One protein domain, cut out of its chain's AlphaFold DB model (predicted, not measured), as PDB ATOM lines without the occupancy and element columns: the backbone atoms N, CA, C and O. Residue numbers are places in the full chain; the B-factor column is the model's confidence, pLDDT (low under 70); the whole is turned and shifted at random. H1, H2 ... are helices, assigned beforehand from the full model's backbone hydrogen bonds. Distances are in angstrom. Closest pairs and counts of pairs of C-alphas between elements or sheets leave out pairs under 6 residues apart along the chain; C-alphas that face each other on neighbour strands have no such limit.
ATOM      1  N   GLN A 509      99.618 213.021 168.675       57.41
ATOM      2  CA  GLN A 509     100.250 214.347 168.812       57.41
ATOM      3  C   GLN A 509      99.329 215.425 169.413       57.41
ATOM      4  O   GLN A 509      99.797 216.346 170.084       57.41
ATOM      5  N   SER A 510      98.017 215.359 169.153       56.03
ATOM      6  CA  SER A 510      97.053 216.291 169.752       56.03
ATOM      7  C   SER A 510      96.855 215.999 171.237       56.03
ATOM      8  O   SER A 510      96.754 216.934 172.029       56.03
ATOM      9  N   LEU A 511      96.809 214.721 171.621       55.81
ATOM     10  CA  LEU A 511      96.693 214.300 173.016       55.81
ATOM     11  C   LEU A 511      97.910 214.767 173.834       55.81
ATOM     12  O   LEU A 511      97.734 215.364 174.895       55.81
ATOM     13  N   ASP A 512      99.122 214.609 173.290       66.56
ATOM     14  CA  ASP A 512     100.392 214.989 173.935       66.56
ATOM     15  C   ASP A 512     100.424 216.424 174.428       66.56
ATOM     16  O   ASP A 512     100.859 216.721 175.543       66.56
ATOM     17  N   LYS A 513      99.930 217.330 173.589       75.81
ATOM     18  CA  LYS A 513      99.900 218.746 173.914       75.81
ATOM     19  C   LYS A 513      99.001 219.029 175.121       75.81
ATOM     20  O   LYS A 513      99.406 219.789 175.994       75.81
ATOM     21  N   HIS A 514      97.825 218.403 175.193       74.38
ATOM     22  CA  HIS A 514      96.880 218.622 176.292       74.38
ATOM     23  C   HIS A 514      97.405 218.058 177.618       74.38
ATOM     24  O   HIS A 514      97.243 218.693 178.657       74.38
ATOM     25  N   TYR A 515      98.085 216.906 177.595       75.06
ATOM     26  CA  TYR A 515      98.709 216.352 178.801       75.06
ATOM     27  C   TYR A 515      99.849 217.219 179.320       75.06
ATOM     28  O   TYR A 515      99.950 217.435 180.527       75.06
ATOM     29  N   LEU A 516     100.696 217.734 178.424       82.94
ATOM     30  CA  LEU A 516     101.753 218.656 178.822       82.94
ATOM     31  C   LEU A 516     101.157 219.943 179.401       82.94
ATOM     32  O   LEU A 516     101.588 220.359 180.470       82.94
ATOM     33  N   GLU A 517     100.138 220.530 178.766       81.81
ATOM     34  CA  GLU A 517      99.418 221.698 179.300       81.81
ATOM     35  C   GLU A 517      98.858 221.435 180.705       81.81
ATOM     36  O   GLU A 517      99.099 222.227 181.617       81.81
ATOM     37  N   LEU A 518      98.203 220.289 180.907       80.25
ATOM     38  CA  LEU A 518      97.680 219.870 182.205       80.25
ATOM     39  C   LEU A 518      98.785 219.711 183.260       80.25
ATOM     40  O   LEU A 518      98.623 220.167 184.391       80.25
ATOM     41  N   LEU A 519      99.924 219.113 182.897       84.44
ATOM     42  CA  LEU A 519     101.091 219.017 183.777       84.44
ATOM     43  C   LEU A 519     101.601 220.407 184.177       84.44
ATOM     44  O   LEU A 519     101.928 220.625 185.342       84.44
ATOM     45  N   GLY A 520     101.625 221.353 183.236       85.69
ATOM     46  CA  GLY A 520     101.953 222.751 183.508       85.69
ATOM     47  C   GLY A 520     101.017 223.392 184.526       85.69
ATOM     48  O   GLY A 520     101.490 224.034 185.462       85.69
ATOM     49  N   GLU A 521      99.705 223.189 184.387       82.69
ATOM     50  CA  GLU A 521      98.722 223.728 185.335       82.69
ATOM     51  C   GLU A 521      98.826 223.095 186.724       82.69
ATOM     52  O   GLU A 521      98.727 223.798 187.726       82.69
ATOM     53  N   LEU A 522      99.088 221.792 186.808       82.06
ATOM     54  CA  LEU A 522      99.293 221.117 188.092       82.06
ATOM     55  C   LEU A 522     100.573 221.574 188.778       82.06
ATOM     56  O   LEU A 522     100.590 221.759 189.995       82.06
ATOM     57  N   LEU A 523     101.636 221.795 188.005       85.25
ATOM     58  CA  LEU A 523     102.865 222.371 188.528       85.25
ATOM     59  C   LEU A 523     102.616 223.794 189.045       85.25
ATOM     60  O   LEU A 523     103.027 224.110 190.155       85.25
ATOM     61  N   ARG A 524     101.889 224.640 188.302       85.06
ATOM     62  CA  ARG A 524     101.500 225.974 188.798       85.06
ATOM     63  C   ARG A 524     100.695 225.878 190.085       85.06
ATOM     64  O   ARG A 524     101.034 226.544 191.053       85.06
ATOM     65  N   PHE A 525      99.652 225.051 190.093       82.00
ATOM     66  CA  PHE A 525      98.782 224.868 191.249       82.00
ATOM     67  C   PHE A 525      99.578 224.454 192.483       82.00
ATOM     68  O   PHE A 525      99.504 225.123 193.504       82.00
ATOM     69  N   SER A 526     100.387 223.402 192.363       80.25
ATOM     70  CA  SER A 526     101.181 222.869 193.473       80.25
ATOM     71  C   SER A 526     102.223 223.852 194.004       80.25
ATOM     72  O   SER A 526     102.425 223.939 195.214       80.25
ATOM     73  N   LEU A 527     102.850 224.642 193.126       81.56
ATOM     74  CA  LEU A 527     103.785 225.688 193.543       81.56
ATOM     75  C   LEU A 527     103.081 226.873 194.218       81.56
ATOM     76  O   LEU A 527     103.659 227.452 195.135       81.56
ATOM     77  N   ARG A 528     101.849 227.208 193.803       78.69
ATOM     78  CA  ARG A 528     101.028 228.250 194.443       78.69
ATOM     79  C   ARG A 528     100.507 227.838 195.814       78.69
ATOM     80  O   ARG A 528     100.522 228.627 196.751       78.69
ATOM     81  N   THR A 529     100.008 226.612 195.931       75.00
ATOM     82  CA  THR A 529      99.420 226.113 197.182       75.00
ATOM     83  C   THR A 529     100.466 225.676 198.199       75.00
ATOM     84  O   THR A 529     100.118 225.427 199.352       75.00
ATOM     85  N   GLY A 530     101.725 225.534 197.781       74.50
ATOM     86  CA  GLY A 530     102.765 224.936 198.611       74.50
ATOM     87  C   GLY A 530     102.528 223.445 198.861       74.50
ATOM     88  O   GLY A 530     103.130 222.884 199.777       74.50
ATOM     89  N   ASP A 531     101.666 222.780 198.076       75.25
ATOM     90  CA  ASP A 531     101.450 221.336 198.180       75.25
ATOM     91  C   ASP A 531     102.601 220.577 197.513       75.25
ATOM     92  O   ASP A 531     102.633 220.273 196.315       75.25
ATOM     93  N   LEU A 532     103.582 220.270 198.349       76.38
ATOM     94  CA  LEU A 532     104.817 219.609 197.967       76.38
ATOM     95  C   LEU A 532     104.622 218.149 197.562       76.38
ATOM     96  O   LEU A 532     105.468 217.613 196.845       76.38
ATOM     97  N   GLU A 533     103.541 217.494 197.986       79.38
ATOM     98  CA  GLU A 533     103.307 216.090 197.638       79.38
ATOM     99  C   GLU A 533     102.989 215.936 196.158       79.38
ATOM    100  O   GLU A 533     103.448 214.987 195.518       79.38
ATOM    101  N   VAL A 534     102.269 216.910 195.597       78.81
ATOM    102  CA  VAL A 534     101.990 216.968 194.162       78.81
ATOM    103  C   VAL A 534     103.286 217.149 193.387       78.81
ATOM    104  O   VAL A 534     103.542 216.372 192.470       78.81
ATOM    105  N   VAL A 535     104.144 218.096 193.782       81.81
ATOM    106  CA  VAL A 535     105.429 218.320 193.098       81.81
ATOM    107  C   VAL A 535     106.318 217.078 193.180       81.81
ATOM    108  O   VAL A 535     106.868 216.663 192.163       81.81
ATOM    109  N   VAL A 536     106.408 216.427 194.346       84.00
ATOM    110  CA  VAL A 536     107.172 215.178 194.529       84.00
ATOM    111  C   VAL A 536     106.591 214.036 193.694       84.00
ATOM    112  O   VAL A 536     107.342 213.242 193.127       84.00
ATOM    113  N   CYS A 537     105.265 213.945 193.578       81.75
ATOM    114  CA  CYS A 537     104.601 212.944 192.748       81.75
ATOM    115  C   CYS A 537     104.891 213.171 191.256       81.75
ATOM    116  O   CYS A 537     105.300 212.233 190.568       81.75
ATOM    117  N   ILE A 538     104.766 214.417 190.772       82.75
ATOM    118  CA  ILE A 538     105.130 214.789 189.394       82.75
ATOM    119  C   ILE A 538     106.614 214.491 189.161       82.75
ATOM    120  O   ILE A 538     106.957 213.864 188.164       82.75
ATOM    121  N   GLN A 539     107.490 214.884 190.088       87.00
ATOM    122  CA  GLN A 539     108.927 214.646 189.998       87.00
ATOM    123  C   GLN A 539     109.250 213.154 189.886       87.00
ATOM    124  O   GLN A 539     109.957 212.756 188.960       87.00
ATOM    125  N   ARG A 540     108.759 212.326 190.819       84.25
ATOM    126  CA  ARG A 540     109.010 210.876 190.821       84.25
ATOM    127  C   ARG A 540     108.544 210.267 189.506       84.25
ATOM    128  O   ARG A 540     109.274 209.493 188.899       84.25
ATOM    129  N   ARG A 541     107.378 210.693 189.016       79.94
ATOM    130  CA  ARG A 541     106.834 210.170 187.769       79.94
ATOM    131  C   ARG A 541     107.625 210.602 186.541       79.94
ATOM    132  O   ARG A 541     107.920 209.765 185.701       79.94
ATOM    133  N   LEU A 542     107.998 211.877 186.446       83.00
ATOM    134  CA  LEU A 542     108.882 212.352 185.382       83.00
ATOM    135  C   LEU A 542     110.226 211.628 185.422       83.00
ATOM    136  O   LEU A 542     110.754 211.302 184.369       83.00
ATOM    137  N   THR A 543     110.750 211.330 186.611       84.31
ATOM    138  CA  THR A 543     111.986 210.551 186.764       84.31
ATOM    139  C   THR A 543     111.813 209.148 186.187       84.31
ATOM    140  O   THR A 543     112.632 208.726 185.374       84.31
ATOM    141  N   ASP A 544     110.732 208.445 186.535       81.00
ATOM    142  CA  ASP A 544     110.443 207.106 186.006       81.00
ATOM    143  C   ASP A 544     110.293 207.118 184.474       81.00
ATOM    144  O   ASP A 544     110.846 206.266 183.784       81.00
ATOM    145  N   GLU A 545     109.585 208.106 183.921       79.19
ATOM    146  CA  GLU A 545     109.372 208.220 182.472       79.19
ATOM    147  C   GLU A 545     110.656 208.616 181.728       79.19
ATOM    148  O   GLU A 545     110.960 208.065 180.672       79.19
ATOM    149  N   LEU A 546     111.453 209.542 182.265       80.56
ATOM    150  CA  LEU A 546     112.710 209.987 181.649       80.56
ATOM    151  C   LEU A 546     113.828 208.944 181.758       80.56
ATOM    152  O   LEU A 546     114.728 208.943 180.926       80.56
ATOM    153  N   THR A 547     113.771 208.057 182.756       80.62
ATOM    154  CA  THR A 547     114.712 206.932 182.895       80.62
ATOM    155  C   THR A 547     114.322 205.727 182.043       80.62
ATOM    156  O   THR A 547     115.202 205.014 181.567       80.62
ATOM    157  N   GLN A 548     113.022 205.494 181.830       77.12
ATOM    158  CA  GLN A 548     112.529 204.411 180.968       77.12
ATOM    159  C   GLN A 548     112.531 204.786 179.485       77.12
ATOM    160  O   GLN A 548     112.773 203.930 178.633       77.12
ATOM    161  N   SER A 549     112.250 206.048 179.158       68.81
ATOM    162  CA  SER A 549     112.386 206.540 177.792       68.81
ATOM    163  C   SER A 549     113.865 206.718 177.470       68.81
ATOM    164  O   SER A 549     114.628 207.274 178.256       68.81
ATOM    165  N   SER A 550     114.297 206.273 176.293       69.19
ATOM    166  CA  SER A 550     115.611 206.641 175.784       69.19
ATOM    167  C   SER A 550     115.591 208.115 175.374       69.19
ATOM    168  O   SER A 550     115.404 208.483 174.208       69.19
ATOM    169  N   CYS A 551     115.694 208.987 176.377       64.88
ATOM    170  CA  CYS A 551     115.614 210.426 176.214       64.88
ATOM    171  C   CYS A 551     116.689 210.871 175.213       64.88
ATOM    172  O   CYS A 551     117.888 210.777 175.461       64.88
ATOM    173  N   GLY A 552     116.250 211.306 174.030       66.50
ATOM    174  CA  GLY A 552     117.149 211.716 172.957       66.50
ATOM    175  C   GLY A 552     117.487 210.662 171.908       66.50
ATOM    176  O   GLY A 552     118.288 210.977 171.026       66.50
ATOM    177  N   ASP A 553     116.849 209.490 171.883       75.88
ATOM    178  CA  ASP A 553     117.062 208.490 170.823       75.88
ATOM    179  C   ASP A 553     116.133 208.634 169.614       75.88
ATOM    180  O   ASP A 553     116.549 208.366 168.487       75.88
ATOM    181  N   THR A 554     114.911 209.126 169.786       83.75
ATOM    182  CA  THR A 554     113.983 209.391 168.671       83.75
ATOM    183  C   THR A 554     113.769 210.890 168.478       83.75
ATOM    184  O   THR A 554     114.170 211.704 169.312       83.75
ATOM    185  N   VAL A 555     113.276 211.304 167.312       83.44
ATOM    186  CA  VAL A 555     113.013 212.727 167.027       83.44
ATOM    187  C   VAL A 555     111.853 213.215 167.893       83.44
ATOM    188  O   VAL A 555     111.904 214.290 168.488       83.44
ATOM    189  N   GLU A 556     110.859 212.354 168.034       83.25
ATOM    190  CA  GLU A 556     109.645 212.508 168.815       83.25
ATOM    191  C   GLU A 556     109.976 212.699 170.299       83.25
ATOM    192  O   GLU A 556     109.487 213.650 170.903       83.25
ATOM    193  N   ALA A 557     110.893 211.896 170.858       84.19
ATOM    194  CA  ALA A 557     111.330 212.043 172.249       84.19
ATOM    195  C   ALA A 557     111.983 213.410 172.520       84.19
ATOM    196  O   ALA A 557     111.748 214.012 173.565       84.19
ATOM    197  N   ILE A 558     112.764 213.941 171.571       87.62
ATOM    198  CA  ILE A 558     113.372 215.277 171.703       87.62
ATOM    199  C   ILE A 558     112.314 216.369 171.641       87.62
ATOM    200  O   ILE A 558     112.343 217.292 172.452       87.62
ATOM    201  N   HIS A 559     111.388 216.279 170.686       87.31
ATOM    202  CA  HIS A 559     110.306 217.251 170.561       87.31
ATOM    203  C   HIS A 559     109.406 217.265 171.794       87.31
ATOM    204  O   HIS A 559     109.063 218.344 172.284       87.31
ATOM    205  N   TRP A 560     109.070 216.088 172.318       88.19
ATOM    206  CA  TRP A 560     108.307 215.942 173.548       88.19
ATOM    207  C   TRP A 560     109.056 216.546 174.739       88.19
ATOM    208  O   TRP A 560     108.509 217.409 175.424       88.19
ATOM    209  N   TYR A 561     110.335 216.202 174.921       90.94
ATOM    210  CA  TYR A 561     111.163 216.739 176.003       90.94
ATOM    211  C   TYR A 561     111.285 218.273 175.940       90.94
ATOM    212  O   TYR A 561     111.088 218.960 176.941       90.94
ATOM    213  N   CYS A 562     111.536 218.841 174.757       92.81
ATOM    214  CA  CYS A 562     111.596 220.296 174.590       92.81
ATOM    215  C   CYS A 562     110.242 220.962 174.889       92.81
ATOM    216  O   CYS A 562     110.198 222.057 175.444       92.81
ATOM    217  N   SER A 563     109.133 220.299 174.548       90.81
ATOM    218  CA  SER A 563     107.783 220.786 174.854       90.81
ATOM    219  C   SER A 563     107.493 220.740 176.355       90.81
ATOM    220  O   SER A 563     106.946 221.703 176.889       90.81
ATOM    221  N   LEU A 564     107.921 219.678 177.046       91.31
ATOM    222  CA  LEU A 564     107.850 219.558 178.502       91.31
ATOM    223  C   LEU A 564     108.610 220.699 179.189       91.31
ATOM    224  O   LEU A 564     108.034 221.398 180.020       91.31
ATOM    225  N   VAL A 565     109.871 220.932 178.806       94.19
ATOM    226  CA  VAL A 565     110.685 222.030 179.352       94.19
ATOM    227  C   VAL A 565     110.019 223.384 179.118       94.19
ATOM    228  O   VAL A 565     109.943 224.196 180.038       94.19
ATOM    229  N   ASN A 566     109.478 223.617 177.922       93.75
ATOM    230  CA  ASN A 566     108.768 224.853 177.615       93.75
ATOM    231  C   ASN A 566     107.518 225.043 178.493       93.75
ATOM    232  O   ASN A 566     107.257 226.152 178.952       93.75
ATOM    233  N   VAL A 567     106.749 223.983 178.758       91.56
ATOM    234  CA  VAL A 567     105.587 224.083 179.651       91.56
ATOM    235  C   VAL A 567     106.008 224.355 181.095       91.56
ATOM    236  O   VAL A 567     105.426 225.233 181.730       91.56
ATOM    237  N   VAL A 568     107.040 223.675 181.597       91.75
ATOM    238  CA  VAL A 568     107.608 223.941 182.930       91.75
ATOM    239  C   VAL A 568     108.083 225.392 183.038       91.75
ATOM    240  O   VAL A 568     107.781 226.075 184.015       91.75
ATOM    241  N   HIS A 569     108.768 225.895 182.010       94.00
ATOM    242  CA  HIS A 569     109.227 227.282 181.940       94.00
ATOM    243  C   HIS A 569     108.073 228.282 181.992       94.00
ATOM    244  O   HIS A 569     108.089 229.207 182.805       94.00
ATOM    245  N   LEU A 570     107.027 228.065 181.192       91.19
ATOM    246  CA  LEU A 570     105.819 228.891 181.214       91.19
ATOM    247  C   LEU A 570     105.058 228.789 182.541       91.19
ATOM    248  O   LEU A 570     104.419 229.759 182.947       91.19
ATOM    249  N   ALA A 571     105.088 227.633 183.205       88.94
ATOM    250  CA  ALA A 571     104.497 227.451 184.524       88.94
ATOM    251  C   ALA A 571     105.219 228.312 185.562       88.94
ATOM    252  O   ALA A 571     104.599 229.171 186.189       88.94
ATOM    253  N   LEU A 572     106.540 228.170 185.655       89.38
ATOM    254  CA  LEU A 572     107.360 228.914 186.606       89.38
ATOM    255  C   LEU A 572     107.310 230.424 186.371       89.38
ATOM    256  O   LEU A 572     107.139 231.182 187.325       89.38
ATOM    257  N   ARG A 573     107.387 230.875 185.117       89.31
ATOM    258  CA  ARG A 573     107.370 232.304 184.772       89.31
ATOM    259  C   ARG A 573     106.041 232.997 185.087       89.31
ATOM    260  O   ARG A 573     106.031 234.202 185.293       89.31
ATOM    261  N   SER A 574     104.939 232.249 185.126       86.69
ATOM    262  CA  SER A 574     103.598 232.787 185.403       86.69
ATOM    263  C   SER A 574     103.236 232.916 186.887       86.69
ATOM    264  O   SER A 574     102.144 233.381 187.199       86.69
ATOM    265  N   LEU A 575     104.102 232.455 187.792       81.69
ATOM    266  CA  LEU A 575     103.887 232.601 189.232       81.69
ATOM    267  C   LEU A 575     104.274 234.021 189.672       81.69
ATOM    268  O   LEU A 575     105.354 234.502 189.325       81.69
ATOM    269  N   ASP A 576     103.426 234.679 190.452       74.56
ATOM    270  CA  ASP A 576     103.779 235.950 191.083       74.56
ATOM    271  C   ASP A 576     104.617 235.693 192.347       74.56
ATOM    272  O   ASP A 576     104.543 234.616 192.941       74.56
ATOM    273  N   SER A 577     105.440 236.662 192.767       67.62
ATOM    274  CA  SER A 577     106.325 236.503 193.939       67.62
ATOM    275  C   SER A 577     105.561 236.241 195.241       67.62
ATOM    276  O   SER A 577     106.087 235.595 196.139       67.62
ATOM    277  N   ILE A 578     104.313 236.711 195.329       61.94
ATOM    278  CA  ILE A 578     103.437 236.579 196.502       61.94
ATOM    279  C   ILE A 578     102.859 235.157 196.620       61.94
ATOM    280  O   ILE A 578     102.572 234.700 197.724       61.94
ATOM    281  N   ASP A 579     102.735 234.434 195.506       60.94
ATOM    282  CA  ASP A 579     102.125 233.099 195.468       60.94
ATOM    283  C   ASP A 579     103.125 231.970 195.784       60.94
ATOM    284  O   ASP A 579     102.771 230.793 195.772       60.94
ATOM    285  N   PHE A 580     104.404 232.284 195.991       65.00
ATOM    286  CA  PHE A 580     105.468 231.288 195.978       65.00
ATOM    287  C   PHE A 580     105.775 230.770 197.392       65.00
ATOM    288  O   PHE A 580     106.496 231.403 198.157       65.00
ATOM    289  N   THR A 581     105.240 229.596 197.740       61.69
ATOM    290  CA  THR A 581     105.457 228.922 199.039       61.69
ATOM    291  C   THR A 581     106.172 227.550 199.006       61.69
ATOM    292  O   THR A 581     106.124 226.835 200.015       61.69
ATOM    293  N   PRO A 582     106.836 227.091 197.920       65.62
ATOM    294  CA  PRO A 582     107.396 225.743 197.911       65.62
ATOM    295  C   PRO A 582     108.680 225.623 198.746       65.62
ATOM    296  O   PRO A 582     109.386 226.593 198.998       65.62
ATOM    297  N   LYS A 583     109.039 224.390 199.126       75.56
ATOM    298  CA  LYS A 583     110.367 224.083 199.671       75.56
ATOM    299  C   LYS A 583     111.384 224.048 198.542       75.56
ATOM    300  O   LYS A 583     111.224 223.303 197.569       75.56
ATOM    301  N   GLU A 584     112.456 224.800 198.733       82.25
ATOM    302  CA  GLU A 584     113.604 224.883 197.838       82.25
ATOM    303  C   GLU A 584     114.106 223.506 197.381       82.25
ATOM    304  O   GLU A 584     114.293 223.277 196.186       82.25
ATOM    305  N   ASP A 585     114.223 222.556 198.313       82.06
ATOM    306  CA  ASP A 585     114.744 221.216 198.043       82.06
ATOM    307  C   ASP A 585     113.981 220.452 196.968       82.06
ATOM    308  O   ASP A 585     114.567 219.663 196.225       82.06
ATOM    309  N   ILE A 586     112.673 220.667 196.894       83.50
ATOM    310  CA  ILE A 586     111.796 219.935 195.986       83.50
ATOM    311  C   ILE A 586     111.856 220.565 194.598       83.50
ATOM    312  O   ILE A 586     111.951 219.846 193.606       83.50
ATOM    313  N   CYS A 587     111.911 221.897 194.523       87.12
ATOM    314  CA  CYS A 587     112.137 222.600 193.261       87.12
ATOM    315  C   CYS A 587     113.518 222.267 192.683       87.12
ATOM    316  O   CYS A 587     113.629 221.959 191.498       87.12
ATOM    317  N   ALA A 588     114.558 222.255 193.521       88.88
ATOM    318  CA  ALA A 588     115.902 221.871 193.112       88.88
ATOM    319  C   ALA A 588     115.938 220.422 192.604       88.88
ATOM    320  O   ALA A 588     116.471 220.165 191.527       88.88
ATOM    321  N   ALA A 589     115.314 219.480 193.323       88.62
ATOM    322  CA  ALA A 589     115.244 218.081 192.901       88.62
ATOM    323  C   ALA A 589     114.479 217.899 191.577       88.62
ATOM    324  O   ALA A 589     114.915 217.143 190.711       88.62
ATOM    325  N   PHE A 590     113.366 218.616 191.403       89.81
ATOM    326  CA  PHE A 590     112.582 218.614 190.171       89.81
ATOM    327  C   PHE A 590     113.381 219.133 188.970       89.81
ATOM    328  O   PHE A 590     113.408 218.495 187.918       89.81
ATOM    329  N   ILE A 591     114.085 220.257 189.131       92.88
ATOM    330  CA  ILE A 591     114.921 220.828 188.072       92.88
ATOM    331  C   ILE A 591     116.106 219.910 187.738       92.88
ATOM    332  O   ILE A 591     116.409 219.734 186.557       92.88
ATOM    333  N   SER A 592     116.731 219.266 188.731       92.69
ATOM    334  CA  SER A 592     117.812 218.297 188.490       92.69
ATOM    335  C   SER A 592     117.381 217.163 187.553       92.69
ATOM    336  O   SER A 592     118.105 216.864 186.609       92.69
ATOM    337  N   VAL A 593     116.173 216.611 187.729       91.88
ATOM    338  CA  VAL A 593     115.634 215.544 186.860       91.88
ATOM    339  C   VAL A 593     115.550 215.994 185.398       91.88
ATOM    340  O   VAL A 593     115.928 215.254 184.489       91.88
ATOM    341  N   LEU A 594     115.094 217.227 185.153       93.31
ATOM    342  CA  LEU A 594     115.024 217.771 183.797       93.31
ATOM    343  C   LEU A 594     116.418 217.983 183.203       93.31
ATOM    344  O   LEU A 594     116.615 217.705 182.021       93.31
ATOM    345  N   ILE A 595     117.384 218.448 183.996       94.00
ATOM    346  CA  ILE A 595     118.766 218.680 183.551       94.00
ATOM    347  C   ILE A 595     119.477 217.366 183.223       94.00
ATOM    348  O   ILE A 595     120.210 217.302 182.234       94.00
ATOM    349  N   ASP A 596     119.249 216.311 183.999       91.69
ATOM    350  CA  ASP A 596     119.833 214.997 183.725       91.69
ATOM    351  C   ASP A 596     119.278 214.406 182.425       91.69
ATOM    352  O   ASP A 596     120.046 213.959 181.572       91.69
ATOM    353  N   ALA A 597     117.970 214.530 182.191       90.62
ATOM    354  CA  ALA A 597     117.370 214.164 180.908       90.62
ATOM    355  C   ALA A 597     117.911 215.002 179.735       90.62
ATOM    356  O   ALA A 597     118.206 214.454 178.671       90.62
ATOM    357  N   LEU A 598     118.118 216.313 179.924       93.31
ATOM    358  CA  LEU A 598     118.752 217.172 178.918       93.31
ATOM    359  C   LEU A 598     120.158 216.671 178.570       93.31
ATOM    360  O   LEU A 598     120.542 216.624 177.399       93.31
ATOM    361  N   ARG A 599     120.937 216.317 179.598       92.44
ATOM    362  CA  ARG A 599     122.308 215.824 179.465       92.44
ATOM    363  C   ARG A 599     122.341 214.527 178.664       92.44
ATOM    364  O   ARG A 599     123.147 214.427 177.738       92.44
ATOM    365  N   GLU A 600     121.475 213.567 178.976       90.31
ATOM    366  CA  GLU A 600     121.376 212.315 178.219       90.31
ATOM    367  C   GLU A 600     120.917 212.559 176.776       90.31
ATOM    368  O   GLU A 600     121.524 212.031 175.840       90.31
ATOM    369  N   ALA A 601     119.963 213.470 176.560       90.31
ATOM    370  CA  ALA A 601     119.528 213.829 175.216       90.31
ATOM    371  C   ALA A 601     120.652 214.458 174.375       90.31
ATOM    372  O   ALA A 601     120.818 214.125 173.193       90.31
ATOM    373  N   PHE A 602     121.474 215.327 174.977       91.38
ATOM    374  CA  PHE A 602     122.671 215.853 174.326       91.38
ATOM    375  C   PHE A 602     123.690 214.757 174.034       91.38
ATOM    376  O   PHE A 602     124.194 214.715 172.914       91.38
ATOM    377  N   LYS A 603     123.981 213.857 174.981       89.50
ATOM    378  CA  LYS A 603     124.910 212.734 174.760       89.50
ATOM    379  C   LYS A 603     124.462 211.870 173.581       89.50
ATOM    380  O   LYS A 603     125.259 211.635 172.671       89.50
ATOM    381  N   ALA A 604     123.189 211.475 173.542       87.31
ATOM    382  CA  ALA A 604     122.624 210.657 172.470       87.31
ATOM    383  C   ALA A 604     122.721 211.349 171.100       87.31
ATOM    384  O   ALA A 604     123.116 210.735 170.104       87.31
ATOM    385  N   ARG A 605     122.417 212.653 171.023       88.00
ATOM    386  CA  ARG A 605     122.477 213.403 169.755       88.00
ATOM    387  C   ARG A 605     123.887 213.729 169.309       88.00
ATOM    388  O   ARG A 605     124.199 213.587 168.125       88.00
ATOM    389  N   LEU A 606     124.746 214.117 170.244       86.50
ATOM    390  CA  LEU A 606     126.152 214.337 169.965       86.50
ATOM    391  C   LEU A 606     126.821 213.032 169.541       86.50
ATOM    392  O   LEU A 606     127.635 213.074 168.634       86.50
ATOM    393  N   ALA A 607     126.455 211.859 170.056       85.62
ATOM    394  CA  ALA A 607     127.019 210.595 169.572       85.62
ATOM    395  C   ALA A 607     126.743 210.345 168.071       85.62
ATOM    396  O   ALA A 607     127.630 209.885 167.357       85.62
ATOM    397  N   ARG A 608     125.569 210.736 167.558       79.44
ATOM    398  CA  ARG A 608     125.054 210.346 166.225       79.44
ATOM    399  C   ARG A 608     125.572 211.138 165.012       79.44
ATOM    400  O   ARG A 608     125.147 210.873 163.891       79.44
ATOM    401  N   GLY A 609     126.508 212.066 165.192       66.38
ATOM    402  CA  GLY A 609     127.245 212.663 164.066       66.38
ATOM    403  C   GLY A 609     126.451 213.617 163.153       66.38
ATOM    404  O   GLY A 609     125.272 213.904 163.356       66.38
ATOM    405  N   SER A 610     127.163 214.158 162.159       56.88
ATOM    406  CA  SER A 610     126.938 215.408 161.411       56.88
ATOM    407  C   SER A 610     125.783 215.430 160.396       56.88
ATOM    408  O   SER A 610     125.903 216.049 159.338       56.88
ATOM    409  N   SER A 611     124.659 214.766 160.668       67.56
ATOM    410  CA  SER A 611     123.477 214.938 159.812       67.56
ATOM    411  C   SER A 611     122.806 216.290 160.086       67.56
ATOM    412  O   SER A 611     122.671 216.709 161.237       67.56
ATOM    413  N   GLN A 612     122.315 216.957 159.040       65.56
ATOM    414  CA  GLN A 612     121.562 218.216 159.151       65.56
ATOM    415  C   GLN A 612     120.362 218.100 160.116       65.56
ATOM    416  O   GLN A 612     120.045 219.037 160.846       65.56
ATOM    417  N   LYS A 613     119.731 216.916 160.186       73.12
ATOM    418  CA  LYS A 613     118.662 216.611 161.152       73.12
ATOM    419  C   LYS A 613     119.166 216.605 162.598       73.12
ATOM    420  O   LYS A 613     118.474 217.102 163.477       73.12
ATOM    421  N   SER A 614     120.364 216.076 162.862       76.75
ATOM    422  CA  SER A 614     120.972 216.113 164.202       76.75
ATOM    423  C   SER A 614     121.193 217.552 164.676       76.75
ATOM    424  O   SER A 614     120.932 217.877 165.830       76.75
ATOM    425  N   MET A 615     121.562 218.443 163.754       81.88
ATOM    426  CA  MET A 615     121.802 219.848 164.066       81.88
ATOM    427  C   MET A 615     120.542 220.604 164.499       81.88
ATOM    428  O   MET A 615     120.579 221.336 165.485       81.88
ATOM    429  N   LEU A 616     119.409 220.386 163.824       85.12
ATOM    430  CA  LEU A 616     118.135 220.981 164.235       85.12
ATOM    431  C   LEU A 616     117.729 220.530 165.649       85.12
ATOM    432  O   LEU A 616     117.281 221.344 166.453       85.12
ATOM    433  N   HIS A 617     117.939 219.253 165.978       88.69
ATOM    434  CA  HIS A 617     117.666 218.743 167.323       88.69
ATOM    435  C   HIS A 617     118.597 219.342 168.376       88.69
ATOM    436  O   HIS A 617     118.129 219.682 169.458       88.69
ATOM    437  N   LEU A 618     119.886 219.521 168.067       89.19
ATOM    438  CA  LEU A 618     120.814 220.217 168.961       89.19
ATOM    439  C   LEU A 618     120.358 221.657 169.226       89.19
ATOM    440  O   LEU A 618     120.435 222.107 170.362       89.19
ATOM    441  N   ILE A 619     119.818 222.357 168.222       88.94
ATOM    442  CA  ILE A 619     119.249 223.702 168.406       88.94
ATOM    443  C   ILE A 619     118.029 223.664 169.340       88.94
ATOM    444  O   ILE A 619     117.922 224.511 170.227       88.94
ATOM    445  N   TYR A 620     117.120 222.696 169.185       91.62
ATOM    446  CA  TYR A 620     115.967 222.564 170.087       91.62
ATOM    447  C   TYR A 620     116.383 222.241 171.521       91.62
ATOM    448  O   TYR A 620     115.917 222.903 172.447       91.62
ATOM    449  N   LEU A 621     117.316 221.305 171.704       93.94
ATOM    450  CA  LEU A 621     117.875 220.992 173.018       93.94
ATOM    451  C   LEU A 621     118.594 222.205 173.622       93.94
ATOM    452  O   LEU A 621     118.489 222.442 174.819       93.94
ATOM    453  N   MET A 622     119.256 223.032 172.807       93.25
ATOM    454  CA  MET A 622     119.871 224.275 173.278       93.25
ATOM    455  C   MET A 622     118.878 225.344 173.708       93.25
ATOM    456  O   MET A 622     119.148 226.099 174.640       93.25
ATOM    457  N   ARG A 623     117.708 225.403 173.079       92.94
ATOM    458  CA  ARG A 623     116.626 226.262 173.564       92.94
ATOM    459  C   ARG A 623     116.063 225.752 174.881       92.94
ATOM    460  O   ARG A 623     115.921 226.544 175.805       92.94
ATOM    461  N   ALA A 624     115.824 224.444 174.988       94.56
ATOM    462  CA  ALA A 624     115.396 223.821 176.238       94.56
ATOM    463  C   ALA A 624     116.419 224.064 177.366       94.56
ATOM    464  O   ALA A 624     116.041 224.427 178.474       94.56
ATOM    465  N   TYR A 625     117.719 223.980 177.064       96.00
ATOM    466  CA  TYR A 625     118.796 224.387 177.970       96.00
ATOM    467  C   TYR A 625     118.618 225.827 178.472       96.00
ATOM    468  O   TYR A 625     118.584 226.052 179.679       96.00
ATOM    469  N   CYS A 626     118.458 226.799 177.567       94.44
ATOM    470  CA  CYS A 626     118.306 228.205 177.953       94.44
ATOM    471  C   CYS A 626     117.043 228.439 178.795       94.44
ATOM    472  O   CYS A 626     117.072 229.225 179.737       94.44
ATOM    473  N   GLN A 627     115.949 227.735 178.488       94.81
ATOM    474  CA  GLN A 627     114.712 227.785 179.269       94.81
ATOM    475  C   GLN A 627     114.902 227.220 180.680       94.81
ATOM    476  O   GLN A 627     114.435 227.827 181.636       94.81
ATOM    477  N   LEU A 628     115.624 226.104 180.836       95.25
ATOM    478  CA  LEU A 628     115.951 225.560 182.157       95.25
ATOM    479  C   LEU A 628     116.861 226.490 182.961       95.25
ATOM    480  O   LEU A 628     116.667 226.621 184.165       95.25
ATOM    481  N   VAL A 629     117.818 227.157 182.312       95.12
ATOM    482  CA  VAL A 629     118.635 228.181 182.973       95.12
ATOM    483  C   VAL A 629     117.764 229.332 183.479       95.12
ATOM    484  O   VAL A 629     117.914 229.733 184.630       95.12
ATOM    485  N   ASP A 630     116.823 229.819 182.667       93.12
ATOM    486  CA  ASP A 630     115.870 230.860 183.079       93.12
ATOM    487  C   ASP A 630     115.010 230.385 184.264       93.12
ATOM    488  O   ASP A 630     114.855 231.106 185.244       93.12
ATOM    489  N   CYS A 631     114.533 229.132 184.245       93.19
ATOM    490  CA  CYS A 631     113.837 228.523 185.385       93.19
ATOM    491  C   CYS A 631     114.685 228.525 186.664       93.19
ATOM    492  O   CYS A 631     114.172 228.875 187.723       93.19
ATOM    493  N   VAL A 632     115.962 228.132 186.580       93.31
ATOM    494  CA  VAL A 632     116.888 228.142 187.726       93.31
ATOM    495  C   VAL A 632     117.063 229.557 188.263       93.31
ATOM    496  O   VAL A 632     116.942 229.759 189.466       93.31
ATOM    497  N   CYS A 633     117.298 230.533 187.383       90.94
ATOM    498  CA  CYS A 633     117.496 231.923 187.790       90.94
ATOM    499  C   CYS A 633     116.243 232.479 188.481       90.94
ATOM    500  O   CYS A 633     116.345 232.999 189.587       90.94
ATOM    501  N   LEU A 634     115.060 232.268 187.892       89.56
ATOM    502  CA  LEU A 634     113.778 232.679 188.474       89.56
ATOM    503  C   LEU A 634     113.529 232.052 189.851       89.56
ATOM    504  O   LEU A 634     113.002 232.712 190.742       89.56
ATOM    505  N   LEU A 635     113.872 230.774 190.030       88.94
ATOM    506  CA  LEU A 635     113.705 230.091 191.312       88.94
ATOM    507  C   LEU A 635     114.666 230.648 192.366       88.94
ATOM    508  O   LEU A 635     114.227 230.962 193.466       88.94
ATOM    509  N   VAL A 636     115.946 230.822 192.027       88.31
ATOM    510  CA  VAL A 636     116.958 231.377 192.942       88.31
ATOM    511  C   VAL A 636     116.606 232.802 193.368       88.31
ATOM    512  O   VAL A 636     116.666 233.108 194.557       88.31
ATOM    513  N   GLU A 637     116.174 233.648 192.428       86.31
ATOM    514  CA  GLU A 637     115.715 235.011 192.718       86.31
ATOM    515  C   GLU A 637     114.499 235.017 193.654       86.31
ATOM    516  O   GLU A 637     114.458 235.794 194.606       86.31
ATOM    517  N   ARG A 638     113.519 234.132 193.425       84.50
ATOM    518  CA  ARG A 638     112.297 234.065 194.244       84.50
ATOM    519  C   ARG A 638     112.498 233.500 195.635       84.50
ATOM    520  O   ARG A 638     111.763 233.880 196.537       84.50
ATOM    521  N   PHE A 639     113.455 232.600 195.816       82.50
ATOM    522  CA  PHE A 639     113.817 232.147 197.155       82.50
ATOM    523  C   PHE A 639     114.613 233.211 197.937       82.50
ATOM    524  O   PHE A 639     115.000 232.943 199.070       82.50
ATOM    525  N   GLU A 640     114.865 234.394 197.348       70.94
ATOM    526  CA  GLU A 640     115.692 235.474 197.911       70.94
ATOM    527  C   GLU A 640     117.057 234.969 198.412       70.94
ATOM    528  O   GLU A 640     117.667 235.525 199.328       70.94
ATOM    529  N   LEU A 641     117.551 233.885 197.809       62.09
ATOM    530  CA  LEU A 641     118.769 233.234 198.256       62.09
ATOM    531  C   LEU A 641     119.948 234.104 197.851       62.09
ATOM    532  O   LEU A 641     120.372 234.119 196.695       62.09
ATOM    533  N   GLN A 642     120.523 234.793 198.830       52.00
ATOM    534  CA  GLN A 642     121.866 235.335 198.709       52.00
ATOM    535  C   GLN A 642     122.850 234.166 198.585       52.00
ATOM    536  O   GLN A 642     123.324 233.683 199.602       52.00
ATOM    537  N   SER A 643     123.081 233.666 197.366       52.56
ATOM    538  CA  SER A 643     124.227 232.858 196.889       52.56
ATOM    539  C   SER A 643     124.756 231.675 197.735       52.56
ATOM    540  O   SER A 643     125.760 231.077 197.354       52.56
ATOM    541  N   GLN A 644     124.134 231.303 198.857       55.66
ATOM    542  CA  GLN A 644     124.688 230.357 199.834       55.66
ATOM    543  C   GLN A 644     124.116 228.944 199.728       55.66
ATOM    544  O   GLN A 644     124.640 228.038 200.377       55.66
ATOM    545  N   ASN A 645     123.087 228.703 198.907       70.19
ATOM    546  CA  ASN A 645     122.635 227.331 198.715       70.19
ATOM    547  C   ASN A 645     123.551 226.590 197.729       70.19
ATOM    548  O   ASN A 645     123.453 226.735 196.505       70.19
ATOM    549  N   GLU A 646     124.421 225.749 198.291       82.75
ATOM    550  CA  GLU A 646     125.361 224.892 197.563       82.75
ATOM    551  C   GLU A 646     124.671 224.069 196.465       82.75
ATOM    552  O   GLU A 646     125.252 223.810 195.413       82.75
ATOM    553  N   ARG A 647     123.396 223.708 196.648       87.25
ATOM    554  CA  ARG A 647     122.643 222.900 195.689       87.25
ATOM    555  C   ARG A 647     122.364 223.632 194.379       87.25
ATOM    556  O   ARG A 647     122.587 223.061 193.312       87.25
ATOM    557  N   TRP A 648     121.919 224.889 194.429       90.12
ATOM    558  CA  TRP A 648     121.728 225.685 193.210       90.12
ATOM    559  C   TRP A 648     123.056 226.002 192.537       90.12
ATOM    560  O   TRP A 648     123.120 226.011 191.308       90.12
ATOM    561  N   ARG A 649     124.129 226.177 193.318       89.25
ATOM    562  CA  ARG A 649     125.485 226.334 192.779       89.25
ATOM    563  C   ARG A 649     125.923 225.095 191.997       89.25
ATOM    564  O   ARG A 649     126.414 225.223 190.878       89.25
ATOM    565  N   VAL A 650     125.684 223.896 192.534       91.50
ATOM    566  CA  VAL A 650     125.946 222.623 191.838       91.50
ATOM    567  C   VAL A 650     125.113 222.514 190.556       91.50
ATOM    568  O   VAL A 650     125.652 222.188 189.498       91.50
ATOM    569  N   ILE A 651     123.818 222.846 190.616       92.88
ATOM    570  CA  ILE A 651     122.919 222.846 189.448       92.88
ATOM    571  C   ILE A 651     123.417 223.814 188.362       92.88
ATOM    572  O   ILE A 651     123.533 223.429 187.197       92.88
ATOM    573  N   GLY A 652     123.754 225.051 188.732       91.56
ATOM    574  CA  GLY A 652     124.276 226.057 187.809       91.56
ATOM    575  C   GLY A 652     125.613 225.656 187.189       91.56
ATOM    576  O   GLY A 652     125.780 225.765 185.974       91.56
ATOM    577  N   CYS A 653     126.530 225.088 187.979       90.88
ATOM    578  CA  CYS A 653     127.802 224.568 187.478       90.88
ATOM    579  C   CYS A 653     127.597 223.416 186.488       90.88
ATOM    580  O   CYS A 653     128.295 223.341 185.477       90.88
ATOM    581  N   HIS A 654     126.626 222.531 186.726       91.56
ATOM    582  CA  HIS A 654     126.293 221.469 185.781       91.56
ATOM    583  C   HIS A 654     125.706 221.994 184.470       91.56
ATOM    584  O   HIS A 654     126.059 221.482 183.407       91.56
ATOM    585  N   LEU A 655     124.845 223.011 184.526       93.44
ATOM    586  CA  LEU A 655     124.309 223.673 183.335       93.44
ATOM    587  C   LEU A 655     125.416 224.364 182.532       93.44
ATOM    588  O   LEU A 655     125.472 224.233 181.309       93.44
ATOM    589  N   ASP A 656     126.322 225.065 183.204       90.44
ATOM    590  CA  ASP A 656     127.479 225.701 182.573       90.44
ATOM    591  C   ASP A 656     128.400 224.665 181.895       90.44
ATOM    592  O   ASP A 656     128.681 224.758 180.698       90.44
ATOM    593  N   GLN A 657     128.764 223.592 182.608       90.94
ATOM    594  CA  GLN A 657     129.551 222.477 182.059       90.94
ATOM    595  C   GLN A 657     128.873 221.804 180.861       90.94
ATOM    596  O   GLN A 657     129.546 221.410 179.903       90.94
ATOM    597  N   LEU A 658     127.547 221.645 180.899       91.19
ATOM    598  CA  LEU A 658     126.786 221.056 179.802       91.19
ATOM    599  C   LEU A 658     126.894 221.919 178.542       91.19
ATOM    600  O   LEU A 658     127.199 221.397 177.468       91.19
ATOM    601  N   CYS A 659     126.718 223.234 178.681       90.00
ATOM    602  CA  CYS A 659     126.876 224.188 177.588       90.00
ATOM    603  C   CYS A 659     128.300 224.131 177.014       90.00
ATOM    604  O   CYS A 659     128.483 223.883 175.823       90.00
ATOM    605  N   GLN A 660     129.319 224.230 177.872       88.94
ATOM    606  CA  GLN A 660     130.725 224.119 177.470       88.94
ATOM    607  C   GLN A 660     131.011 222.825 176.702       88.94
ATOM    608  O   GLN A 660     131.656 222.851 175.653       88.94
ATOM    609  N   THR A 661     130.490 221.694 177.184       88.38
ATOM    610  CA  THR A 661     130.697 220.380 176.562       88.38
ATOM    611  C   THR A 661     130.100 220.325 175.163       88.38
ATOM    612  O   THR A 661     130.763 219.861 174.235       88.38
ATOM    613  N   VAL A 662     128.869 220.811 174.978       87.00
ATOM    614  CA  VAL A 662     128.233 220.770 173.656       87.00
ATOM    615  C   VAL A 662     128.998 221.641 172.663       87.00
ATOM    616  O   VAL A 662     129.312 221.166 171.571       87.00
ATOM    617  N   TRP A 663     129.374 222.867 173.043       86.25
ATOM    618  CA  TRP A 663     130.176 223.724 172.166       86.25
ATOM    619  C   TRP A 663     131.543 223.111 171.870       86.25
ATOM    620  O   TRP A 663     131.939 223.089 170.711       86.25
ATOM    621  N   ALA A 664     132.233 222.541 172.861       84.81
ATOM    622  CA  ALA A 664     133.525 221.887 172.660       84.81
ATOM    623  C   ALA A 664     133.442 220.669 171.719       84.81
ATOM    624  O   ALA A 664     134.348 220.433 170.918       84.81
ATOM    625  N   VAL A 665     132.366 219.881 171.788       83.38
ATOM    626  CA  VAL A 665     132.155 218.750 170.870       83.38
ATOM    627  C   VAL A 665     131.830 219.247 169.460       83.38
ATOM    628  O   VAL A 665     132.351 218.700 168.485       83.38
ATOM    629  N   CYS A 666     131.006 220.287 169.334       79.62
ATOM    630  CA  CYS A 666     130.666 220.877 168.041       79.62
ATOM    631  C   CYS A 666     131.879 221.534 167.367       79.62
ATOM    632  O   CYS A 666     132.113 221.272 166.187       79.62
ATOM    633  N   THR A 667     132.699 222.291 168.106       76.56
ATOM    634  CA  THR A 667     133.924 222.913 167.574       76.56
ATOM    635  C   THR A 667     134.947 221.868 167.128       76.56
ATOM    636  O   THR A 667     135.531 222.020 166.058       76.56
ATOM    637  N   LYS A 668     135.129 220.774 167.887       80.62
ATOM    638  CA  LYS A 668     136.051 219.679 167.523       80.62
ATOM    639  C   LYS A 668     135.644 218.916 166.262       80.62
ATOM    640  O   LYS A 668     136.516 218.377 165.588       80.62
ATOM    641  N   ARG A 669     134.346 218.805 165.961       73.56
ATOM    642  CA  ARG A 669     133.866 217.946 164.863       73.56
ATOM    643  C   ARG A 669     133.868 218.617 163.497       73.56
ATOM    644  O   ARG A 669     134.189 217.941 162.526       73.56
ATOM    645  N   SER A 670     133.515 219.897 163.403       62.38
ATOM    646  CA  SER A 670     133.782 220.738 162.227       62.38
ATOM    647  C   SER A 670     133.312 222.172 162.468       62.38
ATOM    648  O   SER A 670     132.285 222.401 163.105       62.38
ATOM    649  N   SER A 671     133.991 223.147 161.860       61.41
ATOM    650  CA  SER A 671     133.492 224.529 161.780       61.41
ATOM    651  C   SER A 671     132.113 224.613 161.104       61.41
ATOM    652  O   SER A 671     131.312 225.478 161.443       61.41
ATOM    653  N   GLY A 672     131.786 223.669 160.212       62.50
ATOM    654  CA  GLY A 672     130.464 223.544 159.590       62.50
ATOM    655  C   GLY A 672     129.343 223.131 160.554       62.50
ATOM    656  O   GLY A 672     128.207 223.541 160.361       62.50
ATOM    657  N   LEU A 673     129.639 222.395 161.632       62.56
ATOM    658  CA  LEU A 673     128.672 222.072 162.695       62.56
ATOM    659  C   LEU A 673     128.445 223.221 163.683       62.56
ATOM    660  O   LEU A 673     127.647 223.083 164.606       62.56
ATOM    661  N   LEU A 674     129.111 224.360 163.506       64.75
ATOM    662  CA  LEU A 674     128.710 225.608 164.158       64.75
ATOM    663  C   LEU A 674     127.631 226.339 163.343       64.75
ATOM    664  O   LEU A 674     126.880 227.142 163.904       64.75
ATOM    665  N   PHE A 675     127.486 226.001 162.052       61.81
ATOM    666  CA  PHE A 675     126.526 226.589 161.117       61.81
ATOM    667  C   PHE A 675     125.088 226.156 161.450       61.81
ATOM    668  O   PHE A 675     124.547 225.187 160.927       61.81
ATOM    669  N   GLY A 676     124.483 226.856 162.406       69.06
ATOM    670  CA  GLY A 676     123.149 226.591 162.948       69.06
ATOM    671  C   GLY A 676     123.077 226.787 164.467       69.06
ATOM    672  O   GLY A 676     122.065 227.261 164.979       69.06
ATOM    673  N   LEU A 677     124.165 226.537 165.199       73.19
ATOM    674  CA  LEU A 677     124.233 226.876 166.628       73.19
ATOM    675  C   LEU A 677     124.326 228.389 166.856       73.19
ATOM    676  O   LEU A 677     123.901 228.887 167.897       73.19
ATOM    677  N   GLU A 678     124.768 229.146 165.850       71.62
ATOM    678  CA  GLU A 678     124.704 230.614 165.824       71.62
ATOM    679  C   GLU A 678     123.309 231.191 166.142       71.62
ATOM    680  O   GLU A 678     123.200 232.320 166.624       71.62
ATOM    681  N   PHE A 679     122.229 230.432 165.904       74.06
ATOM    682  CA  PHE A 679     120.863 230.869 166.197       74.06
ATOM    683  C   PHE A 679     120.526 230.840 167.690       74.06
ATOM    684  O   PHE A 679     119.721 231.663 168.119       74.06
ATOM    685  N   CYS A 680     121.126 229.937 168.469       79.75
ATOM    686  CA  CYS A 680     120.930 229.859 169.919       79.75
ATOM    687  C   CYS A 680     122.076 230.502 170.706       79.75
ATOM    688  O   CYS A 680     121.922 230.751 171.895       79.75
ATOM    689  N   THR A 681     123.205 230.846 170.075       77.06
ATOM    690  CA  THR A 681     124.382 231.309 170.829       77.06
ATOM    691  C   THR A 681     124.124 232.601 171.614       77.06
ATOM    692  O   THR A 681     124.682 232.797 172.688       77.06
ATOM    693  N   THR A 682     123.242 233.475 171.119       75.56
ATOM    694  CA  THR A 682     122.799 234.666 171.864       75.56
ATOM    695  C   THR A 682     121.999 234.300 173.120       75.56
ATOM    696  O   THR A 682     122.199 234.911 174.165       75.56
ATOM    697  N   GLU A 683     121.109 233.310 173.027       82.62
ATOM    698  CA  GLU A 683     120.315 232.816 174.161       82.62
ATOM    699  C   GLU A 683     121.218 232.105 175.177       82.62
ATOM    700  O   GLU A 683     121.078 232.327 176.374       82.62
ATOM    701  N   CYS A 684     122.209 231.339 174.711       86.50
ATOM    702  CA  CYS A 684     123.177 230.665 175.577       86.50
ATOM    703  C   CYS A 684     124.128 231.640 176.274       86.50
ATOM    704  O   CYS A 684     124.455 231.437 177.438       86.50
ATOM    705  N   LEU A 685     124.534 232.722 175.599       82.81
ATOM    706  CA  LEU A 685     125.293 233.792 176.244       82.81
ATOM    707  C   LEU A 685     124.459 234.462 177.340       82.81
ATOM    708  O   LEU A 685     124.964 234.659 178.436       82.81
ATOM    709  N   TYR A 686     123.189 234.775 177.064       82.44
ATOM    710  CA  TYR A 686     122.282 235.319 178.077       82.44
ATOM    711  C   TYR A 686     122.129 234.357 179.262       82.44
ATOM    712  O   TYR A 686     122.291 234.768 180.401       82.44
ATOM    713  N   ALA A 687     121.919 233.068 178.991       88.12
ATOM    714  CA  ALA A 687     121.828 232.032 180.011       88.12
ATOM    715  C   ALA A 687     123.093 231.972 180.893       88.12
ATOM    716  O   ALA A 687     122.991 231.998 182.119       88.12
ATOM    717  N   TRP A 688     124.287 231.961 180.289       89.12
ATOM    718  CA  TRP A 688     125.554 231.988 181.032       89.12
ATOM    719  C   TRP A 688     125.679 233.247 181.897       89.12
ATOM    720  O   TRP A 688     126.041 233.167 183.069       89.12
ATOM    721  N   ILE A 689     125.340 234.405 181.329       81.50
ATOM    722  CA  ILE A 689     125.374 235.690 182.022       81.50
ATOM    723  C   ILE A 689     124.434 235.678 183.240       81.50
ATOM    724  O   ILE A 689     124.849 236.098 184.320       81.50
ATOM    725  N   SER A 690     123.208 235.165 183.098       85.00
ATOM    726  CA  SER A 690     122.242 235.068 184.200       85.00
ATOM    727  C   SER A 690     122.734 234.144 185.316       85.00
ATOM    728  O   SER A 690     122.697 234.522 186.485       85.00
ATOM    729  N   LEU A 691     123.289 232.972 184.973       87.31
ATOM    730  CA  LEU A 691     123.909 232.083 185.965       87.31
ATOM    731  C   LEU A 691     125.078 232.768 186.680       87.31
ATOM    732  O   LEU A 691     125.244 232.604 187.890       87.31
ATOM    733  N   ARG A 692     125.898 233.532 185.946       83.62
ATOM    734  CA  ARG A 692     127.051 234.234 186.512       83.62
ATOM    735  C   ARG A 692     126.629 235.357 187.452       83.62
ATOM    736  O   ARG A 692     127.240 235.500 188.506       83.62
ATOM    737  N   ALA A 693     125.606 236.127 187.085       80.50
ATOM    738  CA  ALA A 693     125.078 237.218 187.901       80.50
ATOM    739  C   ALA A 693     124.570 236.728 189.267       80.50
ATOM    740  O   ALA A 693     124.709 237.439 190.257       80.50
ATOM    741  N   LEU A 694     124.060 235.495 189.329       82.75
ATOM    742  CA  LEU A 694     123.610 234.843 190.563       82.75
ATOM    743  C   LEU A 694     124.708 234.026 191.277       82.75
ATOM    744  O   LEU A 694     124.417 233.326 192.244       82.75
ATOM    745  N   GLY A 695     125.961 234.066 190.807       84.56
ATOM    746  CA  GLY A 695     127.068 233.307 191.409       84.56
ATOM    747  C   GLY A 695     126.956 231.783 191.249       84.56
ATOM    748  O   GLY A 695     127.587 231.032 191.989       84.56
ATOM    749  N   LEU A 696     126.164 231.300 190.285       87.19
ATOM    750  CA  LEU A 696     125.868 229.872 190.094       87.19
ATOM    751  C   LEU A 696     126.867 229.154 189.168       87.19
ATOM    752  O   LEU A 696     126.799 227.938 189.004       87.19
ATOM    753  N   THR A 697     127.789 229.886 188.544       86.38
ATOM    754  CA  THR A 697     128.884 229.329 187.727       86.38
ATOM    755  C   THR A 697     130.173 229.223 188.536       86.38
ATOM    756  O   THR A 697     130.420 230.065 189.398       86.38
ATOM    757  N   GLY A 698     131.072 228.304 188.177       80.62
ATOM    758  CA  GLY A 698     132.414 228.268 188.767       80.62
ATOM    759  C   GLY A 698     133.193 229.571 188.532       80.62
ATOM    760  O   GLY A 698     133.072 230.190 187.474       80.62
ATOM    761  N   ALA A 699     134.035 229.981 189.488       73.12
ATOM    762  CA  ALA A 699     134.771 231.254 189.442       73.12
ATOM    763  C   ALA A 699     135.561 231.468 188.133       73.12
ATOM    764  O   ALA A 699     135.602 232.591 187.625       73.12
ATOM    765  N   ASN A 700     136.083 230.380 187.556       75.94
ATOM    766  CA  ASN A 700     136.886 230.358 186.329       75.94
ATOM    767  C   ASN A 700     136.080 230.100 185.046       75.94
ATOM    768  O   ASN A 700     136.670 229.992 183.976       75.94
ATOM    769  N   SER A 701     134.755 229.961 185.133       81.06
ATOM    770  CA  SER A 701     133.914 229.798 183.949       81.06
ATOM    771  C   SER A 701     133.970 231.050 183.075       81.06
ATOM    772  O   SER A 701     133.868 232.170 183.578       81.06
ATOM    773  N   THR A 702     134.125 230.854 181.766       77.56
ATOM    774  CA  THR A 702     134.157 231.920 180.759       77.56
ATOM    775  C   THR A 702     133.250 231.548 179.593       77.56
ATOM    776  O   THR A 702     133.327 230.405 179.135       77.56
ATOM    777  N   PRO A 703     132.481 232.487 179.018       77.38
ATOM    778  CA  PRO A 703     131.591 232.211 177.894       77.38
ATOM    779  C   PRO A 703     132.335 232.153 176.549       77.38
ATOM    780  O   PRO A 703     131.693 232.162 175.496       77.38
ATOM    781  N   ASP A 704     133.674 232.104 176.555       73.75
ATOM    782  CA  ASP A 704     134.553 232.155 175.379       73.75
ATOM    783  C   ASP A 704     134.119 231.163 174.283       73.75
ATOM    784  O   ASP A 704     134.129 231.493 173.096       73.75
ATOM    785  N   TYR A 705     133.625 229.986 174.676       75.62
ATOM    786  CA  TYR A 705     133.096 228.965 173.768       75.62
ATOM    787  C   TYR A 705     131.885 229.446 172.945       75.62
ATOM    788  O   TYR A 705     131.817 229.175 171.747       75.62
ATOM    789  N   CYS A 706     130.952 230.198 173.539       70.50
ATOM    790  CA  CYS A 706     129.831 230.818 172.825       70.50
ATOM    791  C   CYS A 706     130.274 232.074 172.063       70.50
ATOM    792  O   CYS A 706     129.811 232.340 170.951       70.50
ATOM    793  N   LEU A 707     131.178 232.858 172.647       67.75
ATOM    794  CA  LEU A 707     131.614 234.128 172.078       67.75
ATOM    795  C   LEU A 707     132.389 233.956 170.782       67.75
ATOM    796  O   LEU A 707     132.113 234.678 169.830       67.75
ATOM    797  N   LEU A 708     133.306 232.993 170.705       68.12
ATOM    798  CA  LEU A 708     134.086 232.750 169.492       68.12
ATOM    799  C   LEU A 708     133.177 232.435 168.294       68.12
ATOM    800  O   LEU A 708     133.365 233.000 167.216       68.12
ATOM    801  N   SER A 709     132.131 231.626 168.492       65.25
ATOM    802  CA  SER A 709     131.129 231.354 167.452       65.25
ATOM    803  C   SER A 709     130.307 232.598 167.097       65.25
ATOM    804  O   SER A 709     130.061 232.878 165.927       65.25
ATOM    805  N   LEU A 710     129.897 233.397 168.085       63.66
ATOM    806  CA  LEU A 710     129.151 234.629 167.822       63.66
ATOM    807  C   LEU A 710     129.983 235.710 167.131       63.66
ATOM    808  O   LEU A 710     129.447 236.455 166.314       63.66
ATOM    809  N   LEU A 711     131.268 235.823 167.449       63.03
ATOM    810  CA  LEU A 711     132.163 236.797 166.832       63.03
ATOM    811  C   LEU A 711     132.411 236.471 165.361       63.03
ATOM    812  O   LEU A 711     132.525 237.380 164.543       63.03
ATOM    813  N   GLN A 712     132.399 235.185 165.011       62.44
ATOM    814  CA  GLN A 712     132.495 234.731 163.628       62.44
ATOM    815  C   GLN A 712     131.235 235.050 162.802       62.44
ATOM    816  O   GLN A 712     131.352 235.270 161.597       62.44
ATOM    817  N   HIS A 713     130.048 235.132 163.428       57.78
ATOM    818  CA  HIS A 713     128.777 235.154 162.689       57.78
ATOM    819  C   HIS A 713     127.822 236.335 162.992       57.78
ATOM    820  O   HIS A 713     127.081 236.743 162.100       57.78
ATOM    821  N   ARG A 714     127.777 236.905 164.213       63.00
ATOM    822  CA  ARG A 714     126.702 237.827 164.682       63.00
ATOM    823  C   ARG A 714     127.100 238.892 165.733       63.00
ATOM    824  O   ARG A 714     126.298 239.200 166.614       63.00
TER     825      ARG A 714
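Overview. This is residues 509 to 714 of the 1126 residues of an uncharacterized protein of Echinostoma caproni (UniProt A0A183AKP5). A two-layer slab of helices lying nearly side by side: H1, H3, H5 and H8 form one row, H2, H4 and H6 the other, and the chain passes back and forth between the rows. H9 packs on H6 and H8 at one edge of the slab, and the short H7 sits at the last end of H6. H1, H2, H3, H4, H5, H6 and H8 make an up-and-down bundle, each running against the one before it. The printed part has 206 residues with nine named helices, H1 to H9 in chain order, and no named strand; the class is all helix. It is compact, with a radius of gyration of the C-alphas of 16.9 A and spans of 49 by 41 by 25 A.

Arrangement. The longest helix, H5, residues 612 to 638, touches H3, residues 555 to 573, the same way at a shallow tilt of 21 degrees; their closest C-alphas, Cys 562 and Ala 624, are 5.4 A apart. With residues 622 to 633 alone, H5 touches H8, residues 681 to 693, closest at the C-alphas of Cys 626 and Ala 687, 5.6 A. H3 touches H1, residues 509 to 529, closest at the C-alphas of Arg 524 and Ala 571, 5.4 A. H5 forms a helical hairpin with H4, residues 584 to 607, opposite ways at a shallow tilt of 15 degrees; the closest C-alphas, Arg 605 and Ser 614, are 6.4 A apart. H4 touches H6, residues 646 to 669, closest at the C-alphas of Arg 599 and Leu 658, 6.9 A. H4 also touches H2, residues 532 to 548, closest at the C-alphas of Gln 539 and Phe 590, 5.4 A. H6 is the hub, touching five helices. It touches H9, residues 704 to 713, at a steep tilt of 45 degrees, closest at the C-alphas of Trp 663 and Tyr 705, 6.2 A. H6 and H7, residues 671 to 674, touch only at the corner, closest at the C-alphas of Cys 666 and Leu 673, 5.8 A. H1 and H5 are apart. Every O i to N i+4 pair is within hydrogen-bond range in H2, H3, H4, H5, H6 and H8; H1 has 15 of 17, H9 has 5 of 6, and H7 is too short for such a pair.

Along the chain. H1 begins at C-alpha 509, (100.250, 214.347, 168.812), and is 30.7 A long. H5 measures 39.6 A, H6 34.5 A, H4 34.4 A, H3 27.0 A and H2 24.1 A. H9 ends at C-alpha 713, (128.777, 235.154, 162.689).

Size, cuts and confidence. The two C-alphas farthest apart, Thr 529 and Ser 670, are 49.3 A apart. The printed part has no cut, and no link is long. Mean pLDDT of the printed part is 81.0; 37 residues are under 70, among them 670 to 676 and 707 to 714.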